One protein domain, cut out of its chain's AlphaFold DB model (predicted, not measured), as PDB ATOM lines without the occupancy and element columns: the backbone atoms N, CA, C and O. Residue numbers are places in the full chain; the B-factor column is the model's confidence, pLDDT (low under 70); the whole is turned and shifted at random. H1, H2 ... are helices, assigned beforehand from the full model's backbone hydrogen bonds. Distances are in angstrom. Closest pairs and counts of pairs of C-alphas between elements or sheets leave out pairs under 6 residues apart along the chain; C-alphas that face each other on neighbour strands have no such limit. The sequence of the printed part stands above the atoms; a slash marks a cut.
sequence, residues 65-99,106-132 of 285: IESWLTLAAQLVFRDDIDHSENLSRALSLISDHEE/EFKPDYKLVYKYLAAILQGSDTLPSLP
ATOM      1  N   ILE A  65     284.878 377.186 312.347       61.16
ATOM      2  CA  ILE A  65     283.819 377.307 313.352       61.16
ATOM      3  C   ILE A  65     283.399 375.959 313.957       61.16
ATOM      4  O   ILE A  65     283.109 375.895 315.146       61.16
ATOM      5  N   GLU A  66     283.408 374.875 313.184       61.81
ATOM      6  CA  GLU A  66     283.114 373.522 313.672       61.81
ATOM      7  C   GLU A  66     284.258 373.017 314.551       61.81
ATOM      8  O   GLU A  66     284.016 372.537 315.656       61.81
ATOM      9  N   SER A  67     285.506 373.242 314.127       63.88
ATOM     10  CA  SER A  67     286.685 372.938 314.943       63.88
ATOM     11  C   SER A  67     286.665 373.716 316.264       63.88
ATOM     12  O   SER A  67     286.938 373.153 317.326       63.88
ATOM     13  N   TRP A  68     286.266 374.992 316.220       62.78
ATOM     14  CA  TRP A  68     286.104 375.825 317.409       62.78
ATOM     15  C   TRP A  68     285.000 375.319 318.344       62.78
ATOM     16  O   TRP A  68     285.218 375.228 319.549       62.78
ATOM     17  N   LEU A  69     283.833 374.946 317.809       63.81
ATOM     18  CA  LEU A  69     282.721 374.405 318.597       63.81
ATOM     19  C   LEU A  69     283.076 373.062 319.242       63.81
ATOM     20  O   LEU A  69     282.775 372.852 320.417       63.81
ATOM     21  N   THR A  70     283.768 372.183 318.516       69.62
ATOM     22  CA  THR A  70     284.260 370.902 319.037       69.62
ATOM     23  C   THR A  70     285.288 371.115 320.148       69.62
ATOM     24  O   THR A  70     285.205 370.473 321.195       69.62
ATOM     25  N   LEU A  71     286.221 372.055 319.974       64.44
ATOM     26  CA  LEU A  71     287.201 372.399 321.006       64.44
ATOM     27  C   LEU A  71     286.559 373.041 322.231       64.44
ATOM     28  O   LEU A  71     286.887 372.668 323.352       64.44
ATOM     29  N   ALA A  72     285.620 373.966 322.035       60.31
ATOM     30  CA  ALA A  72     284.876 374.583 323.124       60.31
ATOM     31  C   ALA A  72     284.073 373.535 323.903       60.31
ATOM     32  O   ALA A  72     284.096 373.546 325.131       60.31
ATOM     33  N   ALA A  73     283.434 372.585 323.215       61.72
ATOM     34  CA  ALA A  73     282.778 371.457 323.864       61.72
ATOM     35  C   ALA A  73     283.789 370.652 324.696       61.72
ATOM     36  O   ALA A  73     283.588 370.487 325.894       61.72
ATOM     37  N   GLN A  74     284.916 370.236 324.115       63.12
ATOM     38  CA  GLN A  74     285.944 369.461 324.822       63.12
ATOM     39  C   GLN A  74     286.570 370.207 326.015       63.12
ATOM     40  O   GLN A  74     286.942 369.580 326.997       63.12
ATOM     41  N   LEU A  75     286.673 371.536 325.962       58.06
ATOM     42  CA  LEU A  75     287.180 372.354 327.071       58.06
ATOM     43  C   LEU A  75     286.136 372.583 328.179       58.06
ATOM     44  O   LEU A  75     286.505 372.841 329.324       58.06
ATOM     45  N   VAL A  76     284.842 372.519 327.851       52.75
ATOM     46  CA  VAL A  76     283.728 372.739 328.791       52.75
ATOM     47  C   VAL A  76     283.237 371.427 329.417       52.75
ATOM     48  O   VAL A  76     282.766 371.437 330.560       52.75
ATOM     49  N   PHE A  77     283.354 370.299 328.710       53.03
ATOM     50  CA  PHE A  77     282.987 368.984 329.229       53.03
ATOM     51  C   PHE A  77     283.925 368.559 330.366       53.03
ATOM     52  O   PHE A  77     285.148 368.613 330.271       53.03
ATOM     53  N   ARG A  78     283.319 368.152 331.487       50.69
ATOM     54  CA  ARG A  78     284.012 367.671 332.689       50.69
ATOM     55  C   ARG A  78     284.124 366.153 332.660       50.69
ATOM     56  O   ARG A  78     283.562 365.489 333.527       50.69
ATOM     57  N   ASP A  79     284.829 365.636 331.670       52.28
ATOM     58  CA  ASP A  79     285.169 364.219 331.635       52.28
ATOM     59  C   ASP A  79     286.535 363.992 332.295       52.28
ATOM     60  O   ASP A  79     287.350 364.909 332.413       52.28
ATOM     61  N   ASP A  80     286.810 362.760 332.732       55.09
ATOM     62  CA  ASP A  80     288.104 362.347 333.307       55.09
ATOM     63  C   ASP A  80     289.245 362.302 332.261       55.09
ATOM     64  O   ASP A  80     290.311 361.727 332.502       55.09
ATOM     65  N   ILE A  81     289.018 362.881 331.078       55.75
ATOM     66  CA  ILE A  81     289.936 362.928 329.945       55.75
ATOM     67  C   ILE A  81     290.713 364.245 330.001       55.75
ATOM     68  O   ILE A  81     290.146 365.326 330.145       55.75
ATOM     69  N   ASP A  82     292.034 364.148 329.884       59.38
ATOM     70  CA  ASP A  82     292.904 365.318 329.867       59.38
ATOM     71  C   ASP A  82     292.775 366.062 328.530       59.38
ATOM     72  O   ASP A  82     293.209 365.580 327.484       59.38
ATOM     73  N   HIS A  83     292.174 367.250 328.573       64.19
ATOM     74  CA  HIS A  83     292.034 368.147 327.427       64.19
ATOM     75  C   HIS A  83     293.070 369.283 327.435       64.19
ATOM     76  O   HIS A  83     292.904 370.270 326.720       64.19
ATOM     77  N   SER A  84     294.160 369.174 328.204       67.06
ATOM     78  CA  SER A  84     295.194 370.222 328.271       67.06
ATOM     79  C   SER A  84     295.827 370.516 326.905       67.06
ATOM     80  O   SER A  84     296.134 371.667 326.599       67.06
ATOM     81  N   GLU A  85     295.940 369.511 326.033       70.81
ATOM     82  CA  GLU A  85     296.417 369.692 324.653       70.81
ATOM     83  C   GLU A  85     295.490 370.606 323.829       70.81
ATOM     84  O   GLU A  85     295.956 371.382 322.986       70.81
ATOM     85  N   ASN A  86     294.185 370.595 324.126       73.62
ATOM     86  CA  ASN A  86     293.184 371.411 323.440       73.62
ATOM     87  C   ASN A  86     293.305 372.899 323.777       73.62
ATOM     88  O   ASN A  86     292.923 373.726 322.952       73.62
ATOM     89  N   LEU A  87     293.888 373.258 324.927       74.88
ATOM     90  CA  LEU A  87     294.186 374.656 325.261       74.88
ATOM     91  C   LEU A  87     295.177 375.245 324.259       74.88
ATOM     92  O   LEU A  87     294.955 376.329 323.725       74.88
ATOM     93  N   SER A  88     296.237 374.505 323.937       78.88
ATOM     94  CA  SER A  88     297.216 374.960 322.951       78.88
ATOM     95  C   SER A  88     296.607 375.113 321.553       78.88
ATOM     96  O   SER A  88     296.932 376.051 320.821       78.88
ATOM     97  N   ARG A  89     295.676 374.216 321.197       76.81
ATOM     98  CA  ARG A  89     294.958 374.234 319.921       76.81
ATOM     99  C   ARG A  89     293.987 375.411 319.849       76.81
ATOM    100  O   ARG A  89     293.945 376.090 318.829       76.81
ATOM    101  N   ALA A  90     293.292 375.708 320.945       70.94
ATOM    102  CA  ALA A  90     292.422 376.872 321.059       70.94
ATOM    103  C   ALA A  90     293.205 378.189 320.931       70.94
ATOM    104  O   ALA A  90     292.838 379.030 320.118       70.94
ATOM    105  N   LEU A  91     294.326 378.347 321.648       75.06
ATOM    106  CA  LEU A  91     295.172 379.548 321.531       75.06
ATOM    107  C   LEU A  91     295.767 379.704 320.124       75.06
ATOM    108  O   LEU A  91     295.875 380.822 319.622       75.06
ATOM    109  N   SER A  92     296.104 378.592 319.463       79.38
ATOM    110  CA  SER A  92     296.564 378.613 318.069       79.38
ATOM    111  C   SER A  92     295.465 379.122 317.129       79.38
ATOM    112  O   SER A  92     295.720 380.030 316.340       79.38
ATOM    113  N   LEU A  93     294.235 378.607 317.260       72.25
ATOM    114  CA  LEU A  93     293.089 379.047 316.456       72.25
ATOM    115  C   LEU A  93     292.744 380.518 316.687       72.25
ATOM    116  O   LEU A  93     292.512 381.233 315.719       72.25
ATOM    117  N   ILE A  94     292.771 380.982 317.940       73.50
ATOM    118  CA  ILE A  94     292.614 382.403 318.276       73.50
ATOM    119  C   ILE A  94     293.665 383.227 317.523       73.50
ATOM    120  O   ILE A  94     293.330 384.168 316.810       73.50
ATOM    121  N   SER A  95     294.935 382.826 317.600       75.81
ATOM    122  CA  SER A  95     296.018 383.561 316.941       75.81
ATOM    123  C   SER A  95     295.889 383.618 315.412       75.81
ATOM    124  O   SER A  95     296.329 384.583 314.778       75.81
ATOM    125  N   ASP A  96     295.311 382.583 314.803       74.00
ATOM    126  CA  ASP A  96     295.236 382.448 313.351       74.00
ATOM    127  C   ASP A  96     293.949 383.046 312.761       74.00
ATOM    128  O   ASP A  96     293.979 383.493 311.613       74.00
ATOM    129  N   HIS A  97     292.858 383.107 313.533       69.38
ATOM    130  CA  HIS A  97     291.532 383.496 313.042       69.38
ATOM    131  C   HIS A  97     290.939 384.758 313.675       69.38
ATOM    132  O   HIS A  97     289.998 385.307 313.106       69.38
ATOM    133  N   GLU A  98     291.447 385.235 314.813       73.75
ATOM    134  CA  GLU A  98     290.969 386.486 315.402       73.75
ATOM    135  C   GLU A  98     291.586 387.699 314.690       73.75
ATOM    136  O   GLU A  98     292.790 387.760 314.406       73.75
ATOM    137  N   GLU A  99     290.744 388.686 314.386       69.62
ATOM    138  CA  GLU A  99     291.183 389.962 313.833       69.62
ATOM    139  C   GLU A  99     291.741 390.838 314.955       69.62
ATOM    140  O   GLU A  99     291.038 391.619 315.600       69.62
ATOM    141  N   GLU A 106     302.233 403.034 318.255       59.88
ATOM    142  CA  GLU A 106     303.621 402.687 318.619       59.88
ATOM    143  C   GLU A 106     303.775 401.913 319.951       59.88
ATOM    144  O   GLU A 106     304.864 401.468 320.298       59.88
ATOM    145  N   PHE A 107     302.679 401.719 320.688       62.47
ATOM    146  CA  PHE A 107     302.630 401.097 322.011       62.47
ATOM    147  C   PHE A 107     301.549 400.024 322.159       62.47
ATOM    148  O   PHE A 107     301.245 399.605 323.278       62.47
ATOM    149  N   LYS A 108     300.933 399.576 321.061       72.81
ATOM    150  CA  LYS A 108     299.894 398.554 321.145       72.81
ATOM    151  C   LYS A 108     300.516 397.153 321.113       72.81
ATOM    152  O   LYS A 108     301.230 396.845 320.162       72.81
ATOM    153  N   PRO A 109     300.239 396.301 322.112       75.62
ATOM    154  CA  PRO A 109     300.779 394.952 322.136       75.62
ATOM    155  C   PRO A 109     300.213 394.093 321.008       75.62
ATOM    156  O   PRO A 109     299.004 394.097 320.746       75.62
ATOM    157  N   ASP A 110     301.083 393.301 320.391       82.56
ATOM    158  CA  ASP A 110     300.688 392.287 319.426       82.56
ATOM    159  C   ASP A 110     300.206 391.023 320.150       82.56
ATOM    160  O   ASP A 110     300.949 390.069 320.414       82.56
ATOM    161  N   TYR A 111     298.910 391.003 320.453       81.31
ATOM    162  CA  TYR A 111     298.261 389.850 321.070       81.31
ATOM    163  C   TYR A 111     298.375 388.579 320.223       81.31
ATOM    164  O   TYR A 111     298.406 387.485 320.787       81.31
ATOM    165  N   LYS A 112     298.527 388.681 318.896       82.19
ATOM    166  CA  LYS A 112     298.738 387.509 318.040       82.19
ATOM    167  C   LYS A 112     300.037 386.799 318.399       82.19
ATOM    168  O   LYS A 112     300.060 385.571 318.486       82.19
ATOM    169  N   LEU A 113     301.110 387.558 318.625       84.25
ATOM    170  CA  LEU A 113     302.397 387.011 319.059       84.25
ATOM    171  C   LEU A 113     302.311 386.422 320.466       84.25
ATOM    172  O   LEU A 113     302.835 385.329 320.688       84.25
ATOM    173  N   VAL A 114     301.594 387.078 321.382       82.75
ATOM    174  CA  VAL A 114     301.352 386.557 322.738       82.75
ATOM    175  C   VAL A 114     300.626 385.208 322.683       82.75
ATOM    176  O   VAL A 114     301.093 384.237 323.277       82.75
ATOM    177  N   TYR A 115     299.535 385.097 321.920       81.50
ATOM    178  CA  TYR A 115     298.788 383.843 321.782       81.50
ATOM    179  C   TYR A 115     299.619 382.730 321.137       81.50
ATOM    180  O   TYR A 115     299.578 381.593 321.606       81.50
ATOM    181  N   LYS A 116     300.433 383.050 320.124       85.62
ATOM    182  CA  LYS A 116     301.366 382.085 319.518       85.62
ATOM    183  C   LYS A 116     302.430 381.611 320.496       85.62
ATOM    184  O   LYS A 116     302.750 380.425 320.518       85.62
ATOM    185  N   TYR A 117     302.964 382.517 321.308       86.88
ATOM    186  CA  TYR A 117     303.953 382.184 322.326       86.88
ATOM    187  C   TYR A 117     303.375 381.263 323.399       86.88
ATOM    188  O   TYR A 117     303.952 380.216 323.690       86.88
ATOM    189  N   LEU A 118     302.195 381.592 323.927       81.81
ATOM    190  CA  LEU A 118     301.510 380.761 324.917       81.81
ATOM    191  C   LEU A 118     301.126 379.390 324.343       81.81
ATOM    192  O   LEU A 118     301.331 378.375 325.003       81.81
ATOM    193  N   ALA A 119     300.640 379.333 323.099       83.81
ATOM    194  CA  ALA A 119     300.361 378.069 322.421       83.81
ATOM    195  C   ALA A 119     301.621 377.197 322.281       83.81
ATOM    196  O   ALA A 119     301.564 375.995 322.542       83.81
ATOM    197  N   ALA A 120     302.760 377.801 321.923       84.94
ATOM    198  CA  ALA A 120     304.037 377.105 321.782       84.94
ATOM    199  C   ALA A 120     304.570 376.572 323.125       84.94
ATOM    200  O   ALA A 120     305.053 375.440 323.173       84.94
ATOM    201  N   ILE A 121     304.422 377.336 324.217       85.88
ATOM    202  CA  ILE A 121     304.752 376.873 325.576       85.88
ATOM    203  C   ILE A 121     303.898 375.664 325.953       85.88
ATOM    204  O   ILE A 121     304.431 374.653 326.406       85.88
ATOM    205  N   LEU A 122     302.579 375.747 325.754       80.62
ATOM    206  CA  LEU A 122     301.662 374.665 326.122       80.62
ATOM    207  C   LEU A 122     301.863 373.397 325.279       80.62
ATOM    208  O   LEU A 122     301.553 372.307 325.747       80.62
ATOM    209  N   GLN A 123     302.399 373.522 324.064       82.19
ATOM    210  CA  GLN A 123     302.783 372.384 323.218       82.19
ATOM    211  C   GLN A 123     304.131 371.763 323.600       82.19
ATOM    212  O   GLN A 123     304.490 370.731 323.036       82.19
ATOM    213  N   GLY A 124     304.891 372.377 324.512       81.44
ATOM    214  CA  GLY A 124     306.258 371.951 324.812       81.44
ATOM    215  C   GLY A 124     307.191 372.087 323.606       81.44
ATOM    216  O   GLY A 124     308.087 371.268 323.432       81.44
ATOM    217  N   SER A 125     306.953 373.076 322.737       82.81
ATOM    218  CA  SER A 125     307.793 373.318 321.562       82.81
ATOM    219  C   SER A 125     309.189 373.778 321.983       82.81
ATOM    220  O   SER A 125     309.323 374.766 322.704       82.81
ATOM    221  N   ASP A 126     310.230 373.124 321.459       78.81
ATOM    222  CA  ASP A 126     311.631 373.515 321.682       78.81
ATOM    223  C   ASP A 126     311.960 374.896 321.087       78.81
ATOM    224  O   ASP A 126     312.908 375.563 321.499       78.81
ATOM    225  N   THR A 127     311.166 375.348 320.109       84.56
ATOM    226  CA  THR A 127     311.304 376.663 319.481       84.56
ATOM    227  C   THR A 127     310.154 377.568 319.898       84.56
ATOM    228  O   THR A 127     309.007 377.343 319.496       84.56
ATOM    229  N   LEU A 128     310.467 378.607 320.672       86.00
ATOM    230  CA  LEU A 128     309.517 379.637 321.082       86.00
ATOM    231  C   LEU A 128     309.663 380.885 320.198       86.00
ATOM    232  O   LEU A 128     310.789 381.268 319.865       86.00
ATOM    233  N   PRO A 129     308.555 381.540 319.813       85.44
ATOM    234  CA  PRO A 129     308.629 382.801 319.087       85.44
ATOM    235  C   PRO A 129     309.247 383.891 319.975       85.44
ATOM    236  O   PRO A 129     308.970 383.968 321.169       85.44
ATOM    237  N   SER A 130     310.095 384.741 319.392       88.19
ATOM    238  CA  SER A 130     310.679 385.869 320.120       88.19
ATOM    239  C   SER A 130     309.602 386.911 320.405       88.19
ATOM    240  O   SER A 130     308.949 387.388 319.477       88.19
ATOM    241  N   LEU A 131     309.444 387.283 321.674       87.06
ATOM    242  CA  LEU A 131     308.513 388.322 322.097       87.06
ATOM    243  C   LEU A 131     309.237 389.667 322.269       87.06
ATOM    244  O   LEU A 131     310.311 389.699 322.877       87.06
ATOM    245  N   PRO A 132     308.674 390.783 321.771       88.00
ATOM    246  CA  PRO A 132     309.156 392.117 322.108       88.00
ATOM    247  C   PRO A 132     308.888 392.468 323.583       88.00
ATOM    248  O   PRO A 132     308.254 391.722 324.332       88.00
TER     249      PRO A 132
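This is residues 65 to 99 and 106 to 132 of the 285 residues of an uncharacterized protein of Lottia gigantea (UniProt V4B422). Three helices lie side by side in a flat row, with H2 in the middle, H3 packed closely on one side of it and H1 more loosely on the other, each running opposite ways to its neighbour in the row. The turn between H1 and H2 sticks out at residues 76 to 81, and after H3 the last residues, 123 to 132, fold back beside that helix as a tail without a named element. The printed part has 62 residues with three named helices, in the order H1, H2, H3, and no named strand; its class is all helix. It is loose, with a radius of gyration of the C-alphas of 13.2 A, and the C-alphas span 43 by 27 by 15 A.

Begin with the longest helix, H2, residues 84 to 97. It touches H3, residues 111 to 122, with 23 pairs of C-alphas within 8 A; look at Ser 88 and Ala 119, their closest C-alphas, 4.5 A apart. H2 and H3 run opposite ways at a shallow tilt of 22 degrees. H2 also touches H1, residues 65 to 76, with 7 pairs of C-alphas within 8 A, and there the closest C-alphas are those of Leu 71 and Asn 86, 6.5 A apart. H1 and H2 form a helical hairpin, running opposite ways at a shallow tilt of 33 degrees, only just short of steep. H1 and H3 are apart. On the backbone, every O i to N i+4 pair is within hydrogen-bond range in H1 and H3, and 9 of 10 are in H2.

Find C-alpha 84 at (295.194, 370.222, 328.271); from there H2 runs 20.5 A to C-alpha 97 at (291.532, 383.496, 313.042). H3 covers 16.4 A from C-alpha 111 to C-alpha 122, where you find Leu 122 at (301.662, 374.665, 326.122). H1 begins at C-alpha 65 at (283.819, 377.307, 313.352) and covers 16.1 A to C-alpha 76.

The two C-alphas farthest apart are those of Asp 80 and Glu 106, 45.6 A. Seven residues make the short link from H1 to H2; residues 76 to 81, of which 76 belongs to H1, stand free. The link from H2 to H3 is across the cut: residues 100 to 105 are not printed, and C-alphas 99 and 106 are 18.4 A apart. The mean pLDDT of the printed part is 72.7, and 24 residues are under 70: residues 65 to 84, 97, 99, and 106 to 107.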